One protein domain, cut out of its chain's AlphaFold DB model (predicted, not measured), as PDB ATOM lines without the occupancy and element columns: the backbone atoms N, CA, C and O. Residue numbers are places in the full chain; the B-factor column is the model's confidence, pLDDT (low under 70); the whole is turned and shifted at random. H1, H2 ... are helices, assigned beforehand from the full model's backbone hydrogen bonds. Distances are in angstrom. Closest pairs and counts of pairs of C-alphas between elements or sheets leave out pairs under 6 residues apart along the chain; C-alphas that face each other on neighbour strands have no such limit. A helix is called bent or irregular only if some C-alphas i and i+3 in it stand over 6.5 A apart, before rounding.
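This is residues 163 to 276 and 435 to 453 of the 806 residues of an uncharacterized protein of Trichomonas vaginalis (UniProt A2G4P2). Four helices, H1, H3, H4 and H5, stand as an up-and-down bundle, each running against the one before it in the chain, with H1 and H5 at opposite corners. H6 lies beyond H4 and H5 on one side, short H2 and the unnamed stretch 193 to 205 lie beyond H1 on the other, and residues 443 to 453, after H7, run past the end of the bundle where H1 and H4 finish. The printed part has 133 residues, with seven named helices, H1 to H7 in order, and no named strand; the class is all helix. It is compact, with a radius of gyration of the C-alphas of 14.0 A and spans of 46 by 32 by 31 A.

H1, residues 163 to 181, begins at C-alpha 163 (-20.032, -12.093, 39.041) and is 26.4 A long; it has a kink of 42 degrees near residue 175 and is irregular, C-alphas 177 and 180 being 9.2 A apart. H2 is residues 189 to 192. H3, residues 206 to 222, is 24.8 A long. H4, residues 229 to 244, is 22.5 A long, with a kink of 43 degrees near residue 237; it is irregular, C-alphas 236 and 239 being 7.3 A apart. H5 is residues 248 to 260, 18.7 A, and H6 residues 265 to 276. H7, residues 435 to 442, ends at C-alpha 442 (-17.026, -14.596, 12.607).

H1, a hub with H4, touches H2 with residues 164 to 171 alone, closest at the C-alphas of Ile 168 and Val 191, 5.4 A. With residues 170 to 177 alone it touches H3, closest at Leu 173 and Cys 212, C-alphas 6.0 A apart, opposite ways at 37 degrees, only just a steep tilt. H1 touches H4 the same way at 33 degrees, a shallow tilt only just short of steep; the closest C-alphas, of Trp 171 and Ile 230, are 6.7 A apart. H3 touches H5 the same way at a shallow tilt of 16 degrees, closest at the C-alphas of Cys 217 and Leu 257, 5.2 A. H4 and H5 form a hairpin and touch, closest at the C-alphas of Leu 242 and Arg 251, 5.5 A. H4 and H6 only just touch, with 3 pairs of C-alphas within 8 A, closest at Pro 239 and Leu 267, 6.2 A. H7 touches no helix. Every O i to N i+4 pair is within hydrogen-bond range in H3, H6 and H7; the counts are 11 of 15 in H1, 10 of 12 in H4 and 8 of 9 in H5, and H2 is too short for such a pair.

The two C-alphas farthest apart, of Pro 195 and Asn 276, are 46.8 A apart. Residues 277 to 434 are not printed, and C-alphas 276 and 435 are 23.8 A apart across the cut. The link from H2 to H3 is long. No printed residue has a pLDDT under 70.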
ATOM      1  N   GLN A 163     -20.846 -11.731  40.204       79.12
ATOM      2  CA  GLN A 163     -20.032 -12.093  39.041       79.12
ATOM      3  C   GLN A 163     -20.861 -12.557  37.822       79.12
ATOM      4  O   GLN A 163     -20.592 -12.168  36.687       79.12
ATOM      5  N   ASN A 164     -21.919 -13.352  38.027       82.81
ATOM      6  CA  ASN A 164     -22.793 -13.803  36.935       82.81
ATOM      7  C   ASN A 164     -23.665 -12.692  36.334       82.81
ATOM      8  O   ASN A 164     -23.889 -12.678  35.125       82.81
ATOM      9  N   SER A 165     -24.149 -11.763  37.153       83.88
ATOM     10  CA  SER A 165     -24.958 -10.634  36.699       83.88
ATOM     11  C   SER A 165     -24.095  -9.541  36.060       83.88
ATOM     12  O   SER A 165     -24.475  -8.994  35.023       83.88
ATOM     13  N   GLY A 166     -22.897  -9.295  36.602       88.44
ATOM     14  CA  GLY A 166     -21.891  -8.409  36.014       88.44
ATOM     15  C   GLY A 166     -21.512  -8.827  34.590       88.44
ATOM     16  O   GLY A 166     -21.469  -7.982  33.696       88.44
ATOM     17  N   LYS A 167     -21.381 -10.139  34.324       92.00
ATOM     18  CA  LYS A 167     -21.133 -10.693  32.973       92.00
ATOM     19  C   LYS A 167     -22.156 -10.232  31.929       92.00
ATOM     20  O   LYS A 167     -21.780  -9.986  30.785       92.00
ATOM     21  N   ILE A 168     -23.432 -10.092  32.297       92.25
ATOM     22  CA  ILE A 168     -24.478  -9.604  31.381       92.25
ATOM     23  C   ILE A 168     -24.198  -8.152  30.995       92.25
ATOM     24  O   ILE A 168     -24.253  -7.806  29.816       92.25
ATOM     25  N   PHE A 169     -23.886  -7.304  31.974       93.69
ATOM     26  CA  PHE A 169     -23.599  -5.898  31.716       93.69
ATOM     27  C   PHE A 169     -22.317  -5.725  30.887       93.69
ATOM     28  O   PHE A 169     -22.329  -5.015  29.884       93.69
ATOM     29  N   VAL A 170     -21.254  -6.457  31.224       95.31
ATOM     30  CA  VAL A 170     -19.983  -6.495  30.478       95.31
ATOM     31  C   VAL A 170     -20.194  -6.931  29.031       95.31
ATOM     32  O   VAL A 170     -19.653  -6.322  28.108       95.31
ATOM     33  N   TRP A 171     -21.039  -7.937  28.804       95.38
ATOM     34  CA  TRP A 171     -21.406  -8.355  27.454       95.38
ATOM     35  C   TRP A 171     -22.111  -7.241  26.672       95.38
ATOM     36  O   TRP A 171     -21.819  -7.036  25.496       95.38
ATOM     37  N   ILE A 172     -23.002  -6.476  27.310       94.94
ATOM     38  CA  ILE A 172     -23.672  -5.327  26.677       94.94
ATOM     39  C   ILE A 172     -22.675  -4.211  26.345       94.94
ATOM     40  O   ILE A 172     -22.791  -3.607  25.275       94.94
ATOM     41  N   LEU A 173     -21.689  -3.952  27.214       96.44
ATOM     42  CA  LEU A 173     -20.599  -3.010  26.932       96.44
ATOM     43  C   LEU A 173     -19.826  -3.441  25.680       96.44
ATOM     44  O   LEU A 173     -19.673  -2.646  24.754       96.44
ATOM     45  N   TYR A 174     -19.421  -4.714  25.615       97.38
ATOM     46  CA  TYR A 174     -18.725  -5.281  24.458       97.38
ATOM     47  C   TYR A 174     -19.561  -5.191  23.174       97.38
ATOM     48  O   TYR A 174     -19.084  -4.686  22.159       97.38
ATOM     49  N   LEU A 175     -20.833  -5.598  23.213       96.12
ATOM     50  CA  LEU A 175     -21.724  -5.494  22.055       96.12
ATOM     51  C   LEU A 175     -21.875  -4.049  21.566       96.12
ATOM     52  O   LEU A 175     -21.916  -3.813  20.361       96.12
ATOM     53  N   SER A 176     -21.952  -3.087  22.486       96.50
ATOM     54  CA  SER A 176     -22.064  -1.662  22.149       96.50
ATOM     55  C   SER A 176     -20.775  -1.108  21.527       96.50
ATOM     56  O   SER A 176     -20.837  -0.241  20.660       96.50
ATOM     57  N   LEU A 177     -19.610  -1.631  21.926       97.50
ATOM     58  CA  LEU A 177     -18.317  -1.295  21.324       97.50
ATOM     59  C   LEU A 177     -18.145  -1.883  19.915       97.50
ATOM     60  O   LEU A 177     -17.588  -1.204  19.054       97.50
ATOM     61  N   MET A 178     -18.637  -3.104  19.678       97.50
ATOM     62  CA  MET A 178     -18.540  -3.781  18.375       97.50
ATOM     63  C   MET A 178     -19.569  -3.294  17.342       97.50
ATOM     64  O   MET A 178     -19.348  -3.449  16.144       97.50
ATOM     65  N   ASP A 179     -20.701  -2.732  17.780       95.62
ATOM     66  CA  ASP A 179     -21.764  -2.170  16.929       95.62
ATOM     67  C   ASP A 179     -22.132  -3.074  15.725       95.62
ATOM     68  O   ASP A 179     -22.680  -4.171  15.896       95.62
ATOM     69  N   GLU A 180     -21.830  -2.637  14.499       96.00
ATOM     70  CA  GLU A 180     -22.211  -3.313  13.257       96.00
ATOM     71  C   GLU A 180     -21.361  -4.559  12.962       96.00
ATOM     72  O   GLU A 180     -21.841  -5.463  12.270       96.00
ATOM     73  N   HIS A 181     -20.159  -4.678  13.543       97.12
ATOM     74  CA  HIS A 181     -19.316  -5.873  13.421       97.12
ATOM     75  C   HIS A 181     -19.986  -7.119  14.008       97.12
ATOM     76  O   HIS A 181     -19.785  -8.236  13.522       97.12
ATOM     77  N   GLY A 182     -20.822  -6.938  15.034       95.50
ATOM     78  CA  GLY A 182     -21.361  -8.031  15.833       95.50
ATOM     79  C   GLY A 182     -20.319  -8.657  16.777       95.50
ATOM     80  O   GLY A 182     -19.168  -8.234  16.814       95.50
ATOM     81  N   PRO A 183     -20.715  -9.668  17.566       94.44
ATOM     82  CA  PRO A 183     -19.891 -10.182  18.663       94.44
ATOM     83  C   PRO A 183     -18.684 -11.029  18.245       94.44
ATOM     84  O   PRO A 183     -17.842 -11.309  19.093       94.44
ATOM     85  N   GLY A 184     -18.612 -11.508  16.998       94.12
ATOM     86  CA  GLY A 184     -17.546 -12.420  16.559       94.12
ATOM     87  C   GLY A 184     -17.649 -13.852  17.096       94.12
ATOM     88  O   GLY A 184     -16.810 -14.690  16.784       94.12
ATOM     89  N   CYS A 185     -18.655 -14.160  17.917       94.31
ATOM     90  CA  CYS A 185     -18.826 -15.469  18.538       94.31
ATOM     91  C   CYS A 185     -20.300 -15.759  18.867       94.31
ATOM     92  O   CYS A 185     -21.196 -14.941  18.634       94.31
ATOM     93  N   LYS A 186     -20.560 -16.956  19.407       94.06
ATOM     94  CA  LYS A 186     -21.870 -17.304  19.970       94.06
ATOM     95  C   LYS A 186     -22.085 -16.542  21.277       94.06
ATOM     96  O   LYS A 186     -21.146 -16.323  22.031       94.06
ATOM     97  N   VAL A 187     -23.335 -16.175  21.552       93.38
ATOM     98  CA  VAL A 187     -23.696 -15.518  22.813       93.38
ATOM     99  C   VAL A 187     -23.357 -16.455  23.984       93.38
ATOM    100  O   VAL A 187     -23.788 -17.611  23.946       93.38
ATOM    101  N   PRO A 188     -22.627 -15.985  25.011       93.00
ATOM    102  CA  PRO A 188     -22.294 -16.786  26.184       93.00
ATOM    103  C   PRO A 188     -23.544 -17.347  26.859       93.00
ATOM    104  O   PRO A 188     -24.524 -16.625  27.061       93.00
ATOM    105  N   ASN A 189     -23.499 -18.610  27.289       91.31
ATOM    106  CA  ASN A 189     -24.651 -19.274  27.919       91.31
ATOM    107  C   ASN A 189     -25.159 -18.536  29.169       91.31
ATOM    108  O   ASN A 189     -26.359 -18.525  29.439       91.31
ATOM    109  N   THR A 190     -24.258 -17.877  29.902       88.94
ATOM    110  CA  THR A 190     -24.586 -17.047  31.072       88.94
ATOM    111  C   THR A 190     -25.434 -15.823  30.726       88.94
ATOM    112  O   THR A 190     -26.116 -15.294  31.596       88.94
ATOM    113  N   VAL A 191     -25.407 -15.375  29.468       91.75
ATOM    114  CA  VAL A 191     -26.127 -14.191  28.991       91.75
ATOM    115  C   VAL A 191     -27.430 -14.558  28.281       91.75
ATOM    116  O   VAL A 191     -28.380 -13.780  28.325       91.75
ATOM    117  N   VAL A 192     -27.516 -15.744  27.667       91.81
ATOM    118  CA  VAL A 192     -28.699 -16.200  26.905       91.81
ATOM    119  C   VAL A 192     -29.987 -16.178  27.738       91.81
ATOM    120  O   VAL A 192     -31.063 -15.917  27.205       91.81
ATOM    121  N   SER A 193     -29.896 -16.418  29.048       87.94
ATOM    122  CA  SER A 193     -31.048 -16.392  29.959       87.94
ATOM    123  C   SER A 193     -31.559 -14.982  30.285       87.94
ATOM    124  O   SER A 193     -32.652 -14.840  30.831       87.94
ATOM    125  N   SER A 194     -30.795 -13.934  29.968       88.44
ATOM    126  CA  SER A 194     -31.104 -12.563  30.367       88.44
ATOM    127  C   SER A 194     -32.063 -11.877  29.393       88.44
ATOM    128  O   SER A 194     -31.777 -11.853  28.202       88.44
ATOM    129  N   PRO A 195     -33.129 -11.187  29.838       86.88
ATOM    130  CA  PRO A 195     -34.112 -10.539  28.953       86.88
ATOM    131  C   PRO A 195     -33.541  -9.432  28.045       86.88
ATOM    132  O   PRO A 195     -34.211  -8.965  27.118       86.88
ATOM    133  N   CYS A 196     -32.310  -8.981  28.288       83.94
ATOM    134  CA  CYS A 196     -31.652  -7.942  27.500       83.94
ATOM    135  C   CYS A 196     -30.755  -8.460  26.360       83.94
ATOM    136  O   CYS A 196     -30.289  -7.642  25.569       83.94
ATOM    137  N   TYR A 197     -30.579  -9.779  26.202       82.44
ATOM    138  CA  TYR A 197     -29.601 -10.353  25.262       82.44
ATOM    139  C   TYR A 197     -29.849 -10.031  23.775       82.44
ATOM    140  O   TYR A 197     -28.906  -9.805  23.026       82.44
ATOM    141  N   ASN A 198     -31.113  -9.989  23.340       79.06
ATOM    142  CA  ASN A 198     -31.496  -9.838  21.926       79.06
ATOM    143  C   ASN A 198     -31.559  -8.386  21.434       79.06
ATOM    144  O   ASN A 198     -32.103  -8.100  20.363       79.06
ATOM    145  N   LYS A 199     -31.090  -7.435  22.236       81.62
ATOM    146  CA  LYS A 199     -31.312  -6.020  21.959       81.62
ATOM    147  C   LYS A 199     -30.254  -5.494  21.003       81.62
ATOM    148  O   LYS A 199     -29.099  -5.910  21.032       81.62
ATOM    149  N   LYS A 200     -30.673  -4.577  20.127       87.75
ATOM    150  CA  LYS A 200     -29.754  -3.917  19.201       87.75
ATOM    151  C   LYS A 200     -28.685  -3.181  20.026       87.75
ATOM    152  O   LYS A 200     -29.078  -2.444  20.936       87.75
ATOM    153  N   PRO A 201     -27.387  -3.368  19.727       86.81
ATOM    154  CA  PRO A 201     -26.322  -2.672  20.432       86.81
ATOM    155  C   PRO A 201     -26.510  -1.158  20.346       86.81
ATOM    156  O   PRO A 201     -27.038  -0.623  19.363       86.81
ATOM    157  N   LEU A 202     -26.112  -0.470  21.413       92.50
ATOM    158  CA  LEU A 202     -26.120   0.980  21.459       92.50
ATOM    159  C   LEU A 202     -24.931   1.507  20.650       92.50
ATOM    160  O   LEU A 202     -23.791   1.190  20.970       92.50
ATOM    161  N   ARG A 203     -25.183   2.372  19.661       93.81
ATOM    162  CA  ARG A 203     -24.105   3.108  18.989       93.81
ATOM    163  C   ARG A 203     -23.531   4.154  19.942       93.81
ATOM    164  O   ARG A 203     -24.249   5.062  20.368       93.81
ATOM    165  N   LEU A 204     -22.254   4.007  20.270       95.31
ATOM    166  CA  LEU A 204     -21.548   4.847  21.236       95.31
ATOM    167  C   LEU A 204     -20.864   6.044  20.566       95.31
ATOM    168  O   LEU A 204     -20.384   5.947  19.438       95.31
ATOM    169  N   GLN A 205     -20.796   7.167  21.285       94.69
ATOM    170  CA  GLN A 205     -19.916   8.287  20.933       94.69
ATOM    171  C   GLN A 205     -18.472   7.973  21.351       94.69
ATOM    172  O   GLN A 205     -18.297   7.198  22.294       94.69
ATOM    173  N   PRO A 206     -17.453   8.616  20.750       95.19
ATOM    174  CA  PRO A 206     -16.047   8.458  21.140       95.19
ATOM    175  C   PRO A 206     -15.801   8.484  22.655       95.19
ATOM    176  O   PRO A 206     -15.242   7.545  23.214       95.19
ATOM    177  N   ILE A 207     -16.331   9.495  23.354       95.50
ATOM    178  CA  ILE A 207     -16.160   9.624  24.808       95.50
ATOM    179  C   ILE A 207     -16.763   8.443  25.587       95.50
ATOM    180  O   ILE A 207     -16.173   7.971  26.556       95.50
ATOM    181  N   HIS A 208     -17.916   7.922  25.151       96.12
ATOM    182  CA  HIS A 208     -18.554   6.761  25.782       96.12
ATOM    183  C   HIS A 208     -17.798   5.470  25.470       96.12
ATOM    184  O   HIS A 208     -17.728   4.596  26.327       96.12
ATOM    185  N   ARG A 209     -17.206   5.348  24.274       97.62
ATOM    186  CA  ARG A 209     -16.375   4.196  23.892       97.62
ATOM    187  C   ARG A 209     -15.163   4.072  24.809       97.62
ATOM    188  O   ARG A 209     -14.956   2.996  25.367       97.62
ATOM    189  N   SER A 210     -14.448   5.170  25.060       97.38
ATOM    190  CA  SER A 210     -13.324   5.188  26.006       97.38
ATOM    191  C   SER A 210     -13.750   4.745  27.408       97.38
ATOM    192  O   SER A 210     -13.104   3.883  27.999       97.38
ATOM    193  N   LYS A 211     -14.896   5.227  27.911       97.94
ATOM    194  CA  LYS A 211     -15.428   4.794  29.215       97.94
ATOM    195  C   LYS A 211     -15.849   3.328  29.245       97.94
ATOM    196  O   LYS A 211     -15.573   2.640  30.222       97.94
ATOM    197  N   CYS A 212     -16.443   2.808  28.176       98.25
ATOM    198  CA  CYS A 212     -16.726   1.378  28.068       98.25
ATOM    199  C   CYS A 212     -15.438   0.534  28.066       98.25
ATOM    200  O   CYS A 212     -15.408  -0.500  28.726       98.25
ATOM    201  N   LEU A 213     -14.374   0.971  27.379       98.44
ATOM    202  CA  LEU A 213     -13.069   0.297  27.408       98.44
ATOM    203  C   LEU A 213     -12.442   0.327  28.809       98.44
ATOM    204  O   LEU A 213     -11.920  -0.692  29.254       98.44
ATOM    205  N   GLU A 214     -12.528   1.454  29.527       98.00
ATOM    206  CA  GLU A 214     -12.091   1.552  30.929       98.00
ATOM    207  C   GLU A 214     -12.843   0.556  31.829       98.00
ATOM    208  O   GLU A 214     -12.210  -0.154  32.611       98.00
ATOM    209  N   LEU A 215     -14.169   0.442  31.680       98.06
ATOM    210  CA  LEU A 215     -14.987  -0.519  32.432       98.06
ATOM    211  C   LEU A 215     -14.642  -1.976  32.095       98.06
ATOM    212  O   LEU A 215     -14.612  -2.819  32.988       98.06
ATOM    213  N   LEU A 216     -14.349  -2.289  30.826       97.81
ATOM    214  CA  LEU A 216     -13.858  -3.618  30.451       97.81
ATOM    215  C   LEU A 216     -12.493  -3.909  31.086       97.81
ATOM    216  O   LEU A 216     -12.303  -5.002  31.610       97.81
ATOM    217  N   CYS A 217     -11.571  -2.939  31.098       97.44
ATOM    218  CA  CYS A 217     -10.284  -3.098  31.783       97.44
ATOM    219  C   CYS A 217     -10.488  -3.384  33.276       97.44
ATOM    220  O   CYS A 217      -9.866  -4.296  33.809       97.44
ATOM    221  N   ALA A 218     -11.372  -2.634  33.945       96.62
ATOM    222  CA  ALA A 218     -11.686  -2.846  35.357       96.62
ATOM    223  C   ALA A 218     -12.243  -4.254  35.614       96.62
ATOM    224  O   ALA A 218     -11.777  -4.939  36.521       96.62
ATOM    225  N   TYR A 219     -13.168  -4.720  34.766       96.12
ATOM    226  CA  TYR A 219     -13.715  -6.073  34.856       96.12
ATOM    227  C   TYR A 219     -12.636  -7.154  34.714       96.12
ATOM    228  O   TYR A 219     -12.565  -8.057  35.541       96.12
ATOM    229  N   PHE A 220     -11.801  -7.089  33.671       95.81
ATOM    230  CA  PHE A 220     -10.803  -8.132  33.407       95.81
ATOM    231  C   PHE A 220      -9.589  -8.068  34.336       95.81
ATOM    232  O   PHE A 220      -8.919  -9.082  34.502       95.81
ATOM    233  N   ASN A 221      -9.326  -6.924  34.970       94.44
ATOM    234  CA  ASN A 221      -8.347  -6.834  36.052       94.44
ATOM    235  C   ASN A 221      -8.825  -7.564  37.313       94.44
ATOM    236  O   ASN A 221      -8.031  -8.254  37.943       94.44
ATOM    237  N   GLU A 222     -10.108  -7.434  37.654       94.12
ATOM    238  CA  GLU A 222     -10.692  -8.083  38.834       94.12
ATOM    239  C   GLU A 222     -10.979  -9.575  38.586       94.12
ATOM    240  O   GLU A 222     -10.705 -10.435  39.422       94.12
ATOM    241  N   PHE A 223     -11.509  -9.908  37.404       91.06
ATOM    242  CA  PHE A 223     -11.984 -11.246  37.054       91.06
ATOM    243  C   PHE A 223     -11.216 -11.825  35.866       91.06
ATOM    244  O   PHE A 223     -11.734 -11.932  34.749       91.06
ATOM    245  N   ILE A 224      -9.981 -12.253  36.123       84.12
ATOM    246  CA  ILE A 224      -9.174 -12.998  35.151       84.12
ATOM    247  C   ILE A 224      -9.693 -14.440  35.092       84.12
ATOM    248  O   ILE A 224      -9.247 -15.319  35.827       84.12
ATOM    249  N   ASP A 225     -10.682 -14.673  34.233       85.00
ATOM    250  CA  ASP A 225     -11.146 -16.015  33.880       85.00
ATOM    251  C   ASP A 225     -11.070 -16.205  32.361       85.00
ATOM    252  O   ASP A 225     -12.041 -15.990  31.617       85.00
ATOM    253  N   ASP A 226      -9.882 -16.625  31.916       71.75
ATOM    254  CA  ASP A 226      -9.526 -16.889  30.516       71.75
ATOM    255  C   ASP A 226     -10.433 -17.954  29.868       71.75
ATOM    256  O   ASP A 226     -10.478 -18.092  28.643       71.75
ATOM    257  N   SER A 227     -11.178 -18.721  30.675       73.56
ATOM    258  CA  SER A 227     -12.093 -19.754  30.189       73.56
ATOM    259  C   SER A 227     -13.457 -19.210  29.759       73.56
ATOM    260  O   SER A 227     -14.249 -19.938  29.158       73.56
ATOM    261  N   THR A 228     -13.752 -17.936  30.029       86.44
ATOM    262  CA  THR A 228     -15.065 -17.377  29.701       86.44
ATOM    263  C   THR A 228     -15.213 -17.072  28.210       86.44
ATOM    264  O   THR A 228     -14.332 -16.509  27.560       86.44
ATOM    265  N   ASP A 229     -16.395 -17.366  27.665       92.44
ATOM    266  CA  ASP A 229     -16.755 -17.004  26.286       92.44
ATOM    267  C   ASP A 229     -16.615 -15.490  26.035       92.44
ATOM    268  O   ASP A 229     -16.244 -15.073  24.939       92.44
ATOM    269  N   ILE A 230     -16.880 -14.666  27.060       94.69
ATOM    270  CA  ILE A 230     -16.755 -13.203  26.999       94.69
ATOM    271  C   ILE A 230     -15.293 -12.794  26.817       94.69
ATOM    272  O   ILE A 230     -15.007 -11.979  25.945       94.69
ATOM    273  N   PHE A 231     -14.370 -13.369  27.593       95.62
ATOM    274  CA  PHE A 231     -12.940 -13.091  27.472       95.62
ATOM    275  C   PHE A 231     -12.441 -13.371  26.050       95.62
ATOM    276  O   PHE A 231     -11.825 -12.517  25.413       95.62
ATOM    277  N   ASN A 232     -12.787 -14.544  25.510       95.38
ATOM    278  CA  ASN A 232     -12.391 -14.940  24.159       95.38
ATOM    279  C   ASN A 232     -13.020 -14.050  23.078       95.38
ATOM    280  O   ASN A 232     -12.348 -13.697  22.105       95.38
ATOM    281  N   ALA A 233     -14.284 -13.653  23.256       96.38
ATOM    282  CA  ALA A 233     -14.965 -12.725  22.358       96.38
ATOM    283  C   ALA A 233     -14.251 -11.370  22.309       96.38
ATOM    284  O   ALA A 233     -13.874 -10.916  21.230       96.38
ATOM    285  N   VAL A 234     -14.005 -10.768  23.478       97.62
ATOM    286  CA  VAL A 234     -13.336  -9.466  23.587       97.62
ATOM    287  C   VAL A 234     -11.934  -9.544  22.989       97.62
ATOM    288  O   VAL A 234     -11.607  -8.714  22.147       97.62
ATOM    289  N   ASN A 235     -11.143 -10.568  23.337       97.38
ATOM    290  CA  ASN A 235      -9.788 -10.736  22.808       97.38
ATOM    291  C   ASN A 235      -9.765 -10.857  21.274       97.38
ATOM    292  O   ASN A 235      -8.918 -10.259  20.611       97.38
ATOM    293  N   THR A 236     -10.722 -11.588  20.698       97.25
ATOM    294  CA  THR A 236     -10.855 -11.740  19.238       97.25
ATOM    295  C   THR A 236     -11.290 -10.430  18.568       97.25
ATOM    296  O   THR A 236     -10.859 -10.137  17.455       97.25
ATOM    297  N   GLY A 237     -12.116  -9.623  19.241       98.00
ATOM    298  CA  GLY A 237     -12.606  -8.333  18.747       98.00
ATOM    299  C   GLY A 237     -11.612  -7.168  18.848       98.00
ATOM    300  O   GLY A 237     -11.804  -6.165  18.160       98.00
ATOM    301  N   LEU A 238     -10.538  -7.279  19.647       98.31
ATOM    302  CA  LEU A 238      -9.574  -6.187  19.880       98.31
ATOM    303  C   LEU A 238      -9.046  -5.509  18.598       98.31
ATOM    304  O   LEU A 238      -8.999  -4.278  18.582       98.31
ATOM    305  N   PRO A 239      -8.677  -6.227  17.515       98.50
ATOM    306  CA  PRO A 239      -8.175  -5.574  16.305       98.50
ATOM    307  C   PRO A 239      -9.206  -4.658  15.640       98.50
ATOM    308  O   PRO A 239      -8.847  -3.599  15.130       98.50
ATOM    309  N   LEU A 240     -10.490  -5.034  15.678       98.44
ATOM    310  CA  LEU A 240     -11.574  -4.202  15.154       98.44
ATOM    311  C   LEU A 240     -11.771  -2.963  16.028       98.44
ATOM    312  O   LEU A 240     -11.839  -1.856  15.503       98.44
ATOM    313  N   LEU A 241     -11.742  -3.121  17.357       98.31
ATOM    314  CA  LEU A 241     -11.795  -1.987  18.287       98.31
ATOM    315  C   LEU A 241     -10.637  -1.000  18.058       98.31
ATOM    316  O   LEU A 241     -10.847   0.213  18.091       98.31
ATOM    317  N   LEU A 242      -9.431  -1.507  17.774       98.38
ATOM    318  CA  LEU A 242      -8.260  -0.687  17.454       98.38
ATOM    319  C   LEU A 242      -8.433   0.079  16.130       98.38
ATOM    320  O   LEU A 242      -8.130   1.273  16.064       98.38
ATOM    321  N   GLN A 243      -8.935  -0.587  15.086       97.81
ATOM    322  CA  GLN A 243      -9.207   0.020  13.777       97.81
ATOM    323  C   GLN A 243     -10.232   1.160  13.863       97.81
ATOM    324  O   GLN A 243     -10.073   2.215  13.234       97.81
ATOM    325  N   ASP A 244     -11.280   0.922  14.642       97.56
ATOM    326  CA  ASP A 244     -12.436   1.798  14.801       97.56
ATOM    327  C   ASP A 244     -12.210   2.953  15.773       97.56
ATOM    328  O   ASP A 244     -12.991   3.907  15.798       97.56
ATOM    329  N   SER A 245     -11.128   2.890  16.551       97.69
ATOM    330  CA  SER A 245     -10.776   3.928  17.509       97.69
ATOM    331  C   SER A 245     -10.677   5.297  16.832       97.69
ATOM    332  O   SER A 245     -10.022   5.470  15.790       97.69
ATOM    333  N   SER A 246     -11.336   6.274  17.446       96.56
ATOM    334  CA  SER A 246     -11.487   7.635  16.937       96.56
ATOM    335  C   SER A 246     -10.198   8.455  17.043       96.56
ATOM    336  O   SER A 246      -9.840   9.162  16.099       96.56
ATOM    337  N   ASP A 247      -9.453   8.287  18.133       97.06
ATOM    338  CA  ASP A 247      -8.197   8.978  18.419       97.06
ATOM    339  C   ASP A 247      -7.143   8.030  19.024       97.06
ATOM    340  O   ASP A 247      -7.372   6.830  19.190       97.06
ATOM    341  N   ASP A 248      -5.947   8.553  19.302       97.69
ATOM    342  CA  ASP A 248      -4.866   7.762  19.896       97.69
ATOM    343  C   ASP A 248      -5.111   7.409  21.372       97.69
ATOM    344  O   ASP A 248      -4.555   6.422  21.853       97.69
ATOM    345  N   HIS A 249      -5.937   8.174  22.089       97.31
ATOM    346  CA  HIS A 249      -6.262   7.888  23.484       97.31
ATOM    347  C   HIS A 249      -7.154   6.643  23.585       97.31
ATOM    348  O   HIS A 249      -6.869   5.736  24.365       97.31
ATOM    349  N   GLU A 250      -8.175   6.539  22.734       97.94
ATOM    350  CA  GLU A 250      -9.010   5.345  22.616       97.94
ATOM    351  C   GLU A 250      -8.174   4.127  22.185       97.94
ATOM    352  O   GLU A 250      -8.285   3.062  22.792       97.94
ATOM    353  N   ARG A 251      -7.249   4.286  21.223       98.19
ATOM    354  CA  ARG A 251      -6.310   3.210  20.834       98.19
ATOM    355  C   ARG A 251      -5.440   2.760  22.000       98.19
ATOM    356  O   ARG A 251      -5.222   1.562  22.178       98.19
ATOM    357  N   ALA A 252      -4.951   3.703  22.803       98.31
ATOM    358  CA  ALA A 252      -4.163   3.397  23.988       98.31
ATOM    359  C   ALA A 252      -4.983   2.580  24.999       98.31
ATOM    360  O   ALA A 252      -4.476   1.613  25.562       98.31
ATOM    361  N   MET A 253      -6.273   2.896  25.158       98.38
ATOM    362  CA  MET A 253      -7.198   2.110  25.976       98.38
ATOM    363  C   MET A 253      -7.443   0.700  25.419       98.38
ATOM    364  O   MET A 253      -7.558  -0.238  26.205       98.38
ATOM    365  N   VAL A 254      -7.462   0.512  24.095       98.62
ATOM    366  CA  VAL A 254      -7.527  -0.831  23.484       98.62
ATOM    367  C   VAL A 254      -6.267  -1.645  23.795       98.62
ATOM    368  O   VAL A 254      -6.380  -2.817  24.147       98.62
ATOM    369  N   PHE A 255      -5.073  -1.043  23.742       98.62
ATOM    370  CA  PHE A 255      -3.839  -1.720  24.170       98.62
ATOM    371  C   PHE A 255      -3.828  -2.024  25.666       98.62
ATOM    372  O   PHE A 255      -3.440  -3.122  26.059       98.62
ATOM    373  N   LYS A 256      -4.297  -1.086  26.497       98.19
ATOM    374  CA  LYS A 256      -4.465  -1.307  27.936       98.19
ATOM    375  C   LYS A 256      -5.381  -2.499  28.205       98.19
ATOM    376  O   LYS A 256      -5.024  -3.353  29.005       98.19
ATOM    377  N   LEU A 257      -6.506  -2.602  27.496       98.19
ATOM    378  CA  LEU A 257      -7.390  -3.764  27.565       98.19
ATOM    379  C   LEU A 257      -6.675  -5.034  27.086       98.19
ATOM    380  O   LEU A 257      -6.733  -6.057  27.760       98.19
ATOM    381  N   GLY A 258      -5.941  -4.969  25.975       97.94
ATOM    382  CA  GLY A 258      -5.155  -6.090  25.459       97.94
ATOM    383  C   GLY A 258      -4.108  -6.623  26.447       97.94
ATOM    384  O   GLY A 258      -3.902  -7.828  26.492       97.94
ATOM    385  N   LEU A 259      -3.499  -5.763  27.272       97.25
ATOM    386  CA  LEU A 259      -2.576  -6.166  28.346       97.25
ATOM    387  C   LEU A 259      -3.258  -6.974  29.463       97.25
ATOM    388  O   LEU A 259      -2.598  -7.749  30.148       97.25
ATOM    389  N   THR A 260      -4.571  -6.809  29.650       95.94
ATOM    390  CA  THR A 260      -5.361  -7.584  30.627       95.94
ATOM    391  C   THR A 260      -5.852  -8.925  30.068       95.94
ATOM    392  O   THR A 260      -6.366  -9.763  30.810       95.94
ATOM    393  N   LEU A 261      -5.702  -9.143  28.761       95.88
ATOM    394  CA  LEU A 261      -6.203 -10.310  28.039       95.88
ATOM    395  C   LEU A 261      -5.042 -11.196  27.559       95.88
ATOM    396  O   LEU A 261      -3.886 -11.002  27.928       95.88
ATOM    397  N   ASN A 262      -5.361 -12.220  26.764       95.56
ATOM    398  CA  ASN A 262      -4.352 -13.087  26.163       95.56
ATOM    399  C   ASN A 262      -3.584 -12.363  25.042       95.56
ATOM    400  O   ASN A 262      -4.144 -11.472  24.397       95.56
ATOM    401  N   PRO A 263      -2.338 -12.788  24.751       97.00
ATOM    402  CA  PRO A 263      -1.581 -12.262  23.626       97.00
ATOM    403  C   PRO A 263      -2.402 -12.317  22.333       97.00
ATOM    404  O   PRO A 263      -2.971 -13.350  21.971       97.00
ATOM    405  N   ASN A 264      -2.446 -11.198  21.621       97.56
ATOM    406  CA  ASN A 264      -3.110 -11.058  20.337       97.56
ATOM    407  C   ASN A 264      -2.072 -10.604  19.308       97.56
ATOM    408  O   ASN A 264      -1.598  -9.466  19.318       97.56
ATOM    409  N   GLN A 265      -1.723 -11.510  18.394       96.88
ATOM    410  CA  GLN A 265      -0.672 -11.296  17.398       96.88
ATOM    411  C   GLN A 265      -0.909 -10.043  16.542       96.88
ATOM    412  O   GLN A 265       0.033  -9.353  16.164       96.88
ATOM    413  N   VAL A 266      -2.169  -9.724  16.255       97.75
ATOM    414  CA  VAL A 266      -2.575  -8.616  15.381       97.75
ATOM    415  C   VAL A 266      -2.365  -7.279  16.087       97.75
ATOM    416  O   VAL A 266      -1.872  -6.332  15.476       97.75
ATOM    417  N   LEU A 267      -2.658  -7.224  17.391       98.12
ATOM    418  CA  LEU A 267      -2.274  -6.095  18.243       98.12
ATOM    419  C   LEU A 267      -0.753  -5.972  18.340       98.12
ATOM    420  O   LEU A 267      -0.245  -4.859  18.259       98.12
ATOM    421  N   GLY A 268      -0.029  -7.090  18.439       97.94
ATOM    422  CA  GLY A 268       1.433  -7.100  18.386       97.94
ATOM    423  C   GLY A 268       1.965  -6.443  17.107       97.94
ATOM    424  O   GLY A 268       2.768  -5.516  17.177       97.94
ATOM    425  N   LEU A 269       1.455  -6.834  15.936       97.62
ATOM    426  CA  LEU A 269       1.827  -6.222  14.652       97.62
ATOM    427  C   LEU A 269       1.507  -4.719  14.604       97.62
ATOM    428  O   LEU A 269       2.318  -3.932  14.106       97.62
ATOM    429  N   ALA A 270       0.359  -4.306  15.145       98.19
ATOM    430  CA  ALA A 270       0.001  -2.894  15.246       98.19
ATOM    431  C   ALA A 270       0.941  -2.127  16.194       98.19
ATOM    432  O   ALA A 270       1.388  -1.035  15.846       98.19
ATOM    433  N   ALA A 271       1.305  -2.705  17.344       98.31
ATOM    434  CA  ALA A 271       2.260  -2.122  18.286       98.31
ATOM    435  C   ALA A 271       3.627  -1.899  17.625       98.31
ATOM    436  O   ALA A 271       4.184  -0.804  17.705       98.31
ATOM    437  N   VAL A 272       4.126  -2.890  16.878       97.38
ATOM    438  CA  VAL A 272       5.365  -2.760  16.096       97.38
ATOM    439  C   VAL A 272       5.247  -1.655  15.041       97.38
ATOM    440  O   VAL A 272       6.184  -0.878  14.847       97.38
ATOM    441  N   SER A 273       4.094  -1.532  14.376       97.44
ATOM    442  CA  SER A 273       3.835  -0.449  13.419       97.44
ATOM    443  C   SER A 273       3.879   0.938  14.080       97.44
ATOM    444  O   SER A 273       4.512   1.853  13.547       97.44
ATOM    445  N   ILE A 274       3.279   1.090  15.266       97.56
ATOM    446  CA  ILE A 274       3.307   2.329  16.062       97.56
ATOM    447  C   ILE A 274       4.742   2.693  16.448       97.56
ATOM    448  O   ILE A 274       5.166   3.824  16.207       97.56
ATOM    449  N   VAL A 275       5.502   1.736  16.988       96.75
ATOM    450  CA  VAL A 275       6.901   1.924  17.409       96.75
ATOM    451  C   VAL A 275       7.785   2.324  16.228       96.75
ATOM    452  O   VAL A 275       8.546   3.286  16.322       96.75
ATOM    453  N   ASN A 276       7.637   1.656  15.080       95.00
ATOM    454  CA  ASN A 276       8.377   2.001  13.863       95.00
ATOM    455  C   ASN A 276       8.007   3.390  13.327       95.00
ATOM    456  O   ASN A 276       8.857   4.092  12.780       95.00
ATOM    457  N   ASP A 435      -6.449 -15.846   7.694       95.56
ATOM    458  CA  ASP A 435      -7.159 -15.267   8.831       95.56
ATOM    459  C   ASP A 435      -8.267 -14.307   8.399       95.56
ATOM    460  O   ASP A 435      -9.310 -14.270   9.047       95.56
ATOM    461  N   ILE A 436      -8.123 -13.612   7.261       96.69
ATOM    462  CA  ILE A 436      -9.179 -12.719   6.755       96.69
ATOM    463  C   ILE A 436     -10.474 -13.509   6.479       96.69
ATOM    464  O   ILE A 436     -11.495 -13.169   7.080       96.69
ATOM    465  N   PRO A 437     -10.475 -14.603   5.682       97.62
ATOM    466  CA  PRO A 437     -11.693 -15.383   5.454       97.62
ATOM    467  C   PRO A 437     -12.269 -16.024   6.723       97.62
ATOM    468  O   PRO A 437     -13.473 -16.270   6.793       97.62
ATOM    469  N   LYS A 438     -11.438 -16.338   7.729       96.88
ATOM    470  CA  LYS A 438     -11.925 -16.826   9.032       96.88
ATOM    471  C   LYS A 438     -12.655 -15.715   9.784       96.88
ATOM    472  O   LYS A 438     -13.758 -15.947  10.269       96.88
ATOM    473  N   MET A 439     -12.081 -14.516   9.838       97.50
ATOM    474  CA  MET A 439     -12.677 -13.374  10.535       97.50
ATOM    475  C   MET A 439     -13.939 -12.864   9.830       97.50
ATOM    476  O   MET A 439     -14.906 -12.538  10.509       97.50
ATOM    477  N   GLU A 440     -14.001 -12.902   8.494       97.19
ATOM    478  CA  GLU A 440     -15.223 -12.594   7.722       97.19
ATOM    479  C   GLU A 440     -16.374 -13.583   7.988       97.19
ATOM    480  O   GLU A 440     -17.537 -13.249   7.776       97.19
ATOM    481  N   LYS A 441     -16.084 -14.799   8.478       97.38
ATOM    482  CA  LYS A 441     -17.119 -15.745   8.937       97.38
ATOM    483  C   LYS A 441     -17.591 -15.460  10.362       97.38
ATOM    484  O   LYS A 441     -18.715 -15.826  10.704       97.38
ATOM    485  N   LEU A 442     -16.733 -14.879  11.200       97.06
ATOM    486  CA  LEU A 442     -17.026 -14.596  12.607       97.06
ATOM    487  C   LEU A 442     -17.758 -13.262  12.779       97.06
ATOM    488  O   LEU A 442     -18.744 -13.183  13.515       97.06
ATOM    489  N   PHE A 443     -17.293 -12.223  12.090       97.56
ATOM    490  CA  PHE A 443     -17.838 -10.873  12.160       97.56
ATOM    491  C   PHE A 443     -18.694 -10.563  10.936       97.56
ATOM    492  O   PHE A 443     -18.440 -11.035   9.833       97.56
ATOM    493  N   ARG A 444     -19.721  -9.728  11.119       97.38
ATOM    494  CA  ARG A 444     -20.647  -9.337  10.043       97.38
ATOM    495  C   ARG A 444     -19.997  -8.433   9.001       97.38
ATOM    496  O   ARG A 444     -20.402  -8.441   7.845       97.38
ATOM    497  N   THR A 445     -19.032  -7.629   9.427       97.38
ATOM    498  CA  THR A 445     -18.231  -6.744   8.582       97.38
ATOM    499  C   THR A 445     -16.848  -6.600   9.199       97.38
ATOM    500  O   THR A 445     -16.709  -6.724  10.414       97.38
ATOM    501  N   LEU A 446     -15.835  -6.342   8.373       97.44
ATOM    502  CA  LEU A 446     -14.480  -5.965   8.798       97.44
ATOM    503  C   LEU A 446     -14.145  -4.512   8.411       97.44
ATOM    504  O   LEU A 446     -13.017  -4.056   8.591       97.44
ATOM    505  N   GLU A 447     -15.105  -3.798   7.817       97.38
ATOM    506  CA  GLU A 447     -14.935  -2.407   7.403       97.38
ATOM    507  C   GLU A 447     -14.907  -1.481   8.614       97.38
ATOM    508  O   GLU A 447     -15.663  -1.680   9.559       97.38
ATOM    509  N   LYS A 448     -14.057  -0.451   8.564       96.44
ATOM    510  CA  LYS A 448     -13.955   0.537   9.637       96.44
ATOM    511  C   LYS A 448     -15.294   1.237   9.859       96.44
ATOM    512  O   LYS A 448     -15.832   1.846   8.929       96.44
ATOM    513  N   ILE A 449     -15.775   1.233  11.096       94.75
ATOM    514  CA  ILE A 449     -16.973   1.975  11.480       94.75
ATOM    515  C   ILE A 449     -16.568   3.405  11.848       94.75
ATOM    516  O   ILE A 449     -15.765   3.650  12.745       94.75
ATOM    517  N   ASP A 450     -17.131   4.389  11.144       92.38
ATOM    518  CA  ASP A 450     -16.895   5.800  11.455       92.38
ATOM    519  C   ASP A 450     -17.873   6.299  12.535       92.38
ATOM    520  O   ASP A 450     -19.070   6.513  12.288       92.38
ATOM    521  N   TYR A 451     -17.344   6.503  13.742       87.62
ATOM    522  CA  TYR A 451     -18.064   7.070  14.888       87.62
ATOM    523  C   TYR A 451     -18.058   8.606  14.921       87.62
ATOM    524  O   TYR A 451     -18.825   9.205  15.674       87.62
ATOM    525  N   THR A 452     -17.243   9.256  14.085       86.06
ATOM    526  CA  THR A 452     -17.095  10.720  14.044       86.06
ATOM    527  C   THR A 452     -18.015  11.387  13.023       86.06
ATOM    528  O   THR A 452     -18.388  12.554  13.184       86.06
ATOM    529  N   SER A 453     -18.437  10.668  11.975       81.06
ATOM    530  CA  SER A 453     -19.300  11.267  10.957       81.06
ATOM    531  C   SER A 453     -20.688  11.619  11.510       81.06
ATOM    532  O   SER A 453     -21.526  10.766  11.806       81.06
TER     533      SER A 453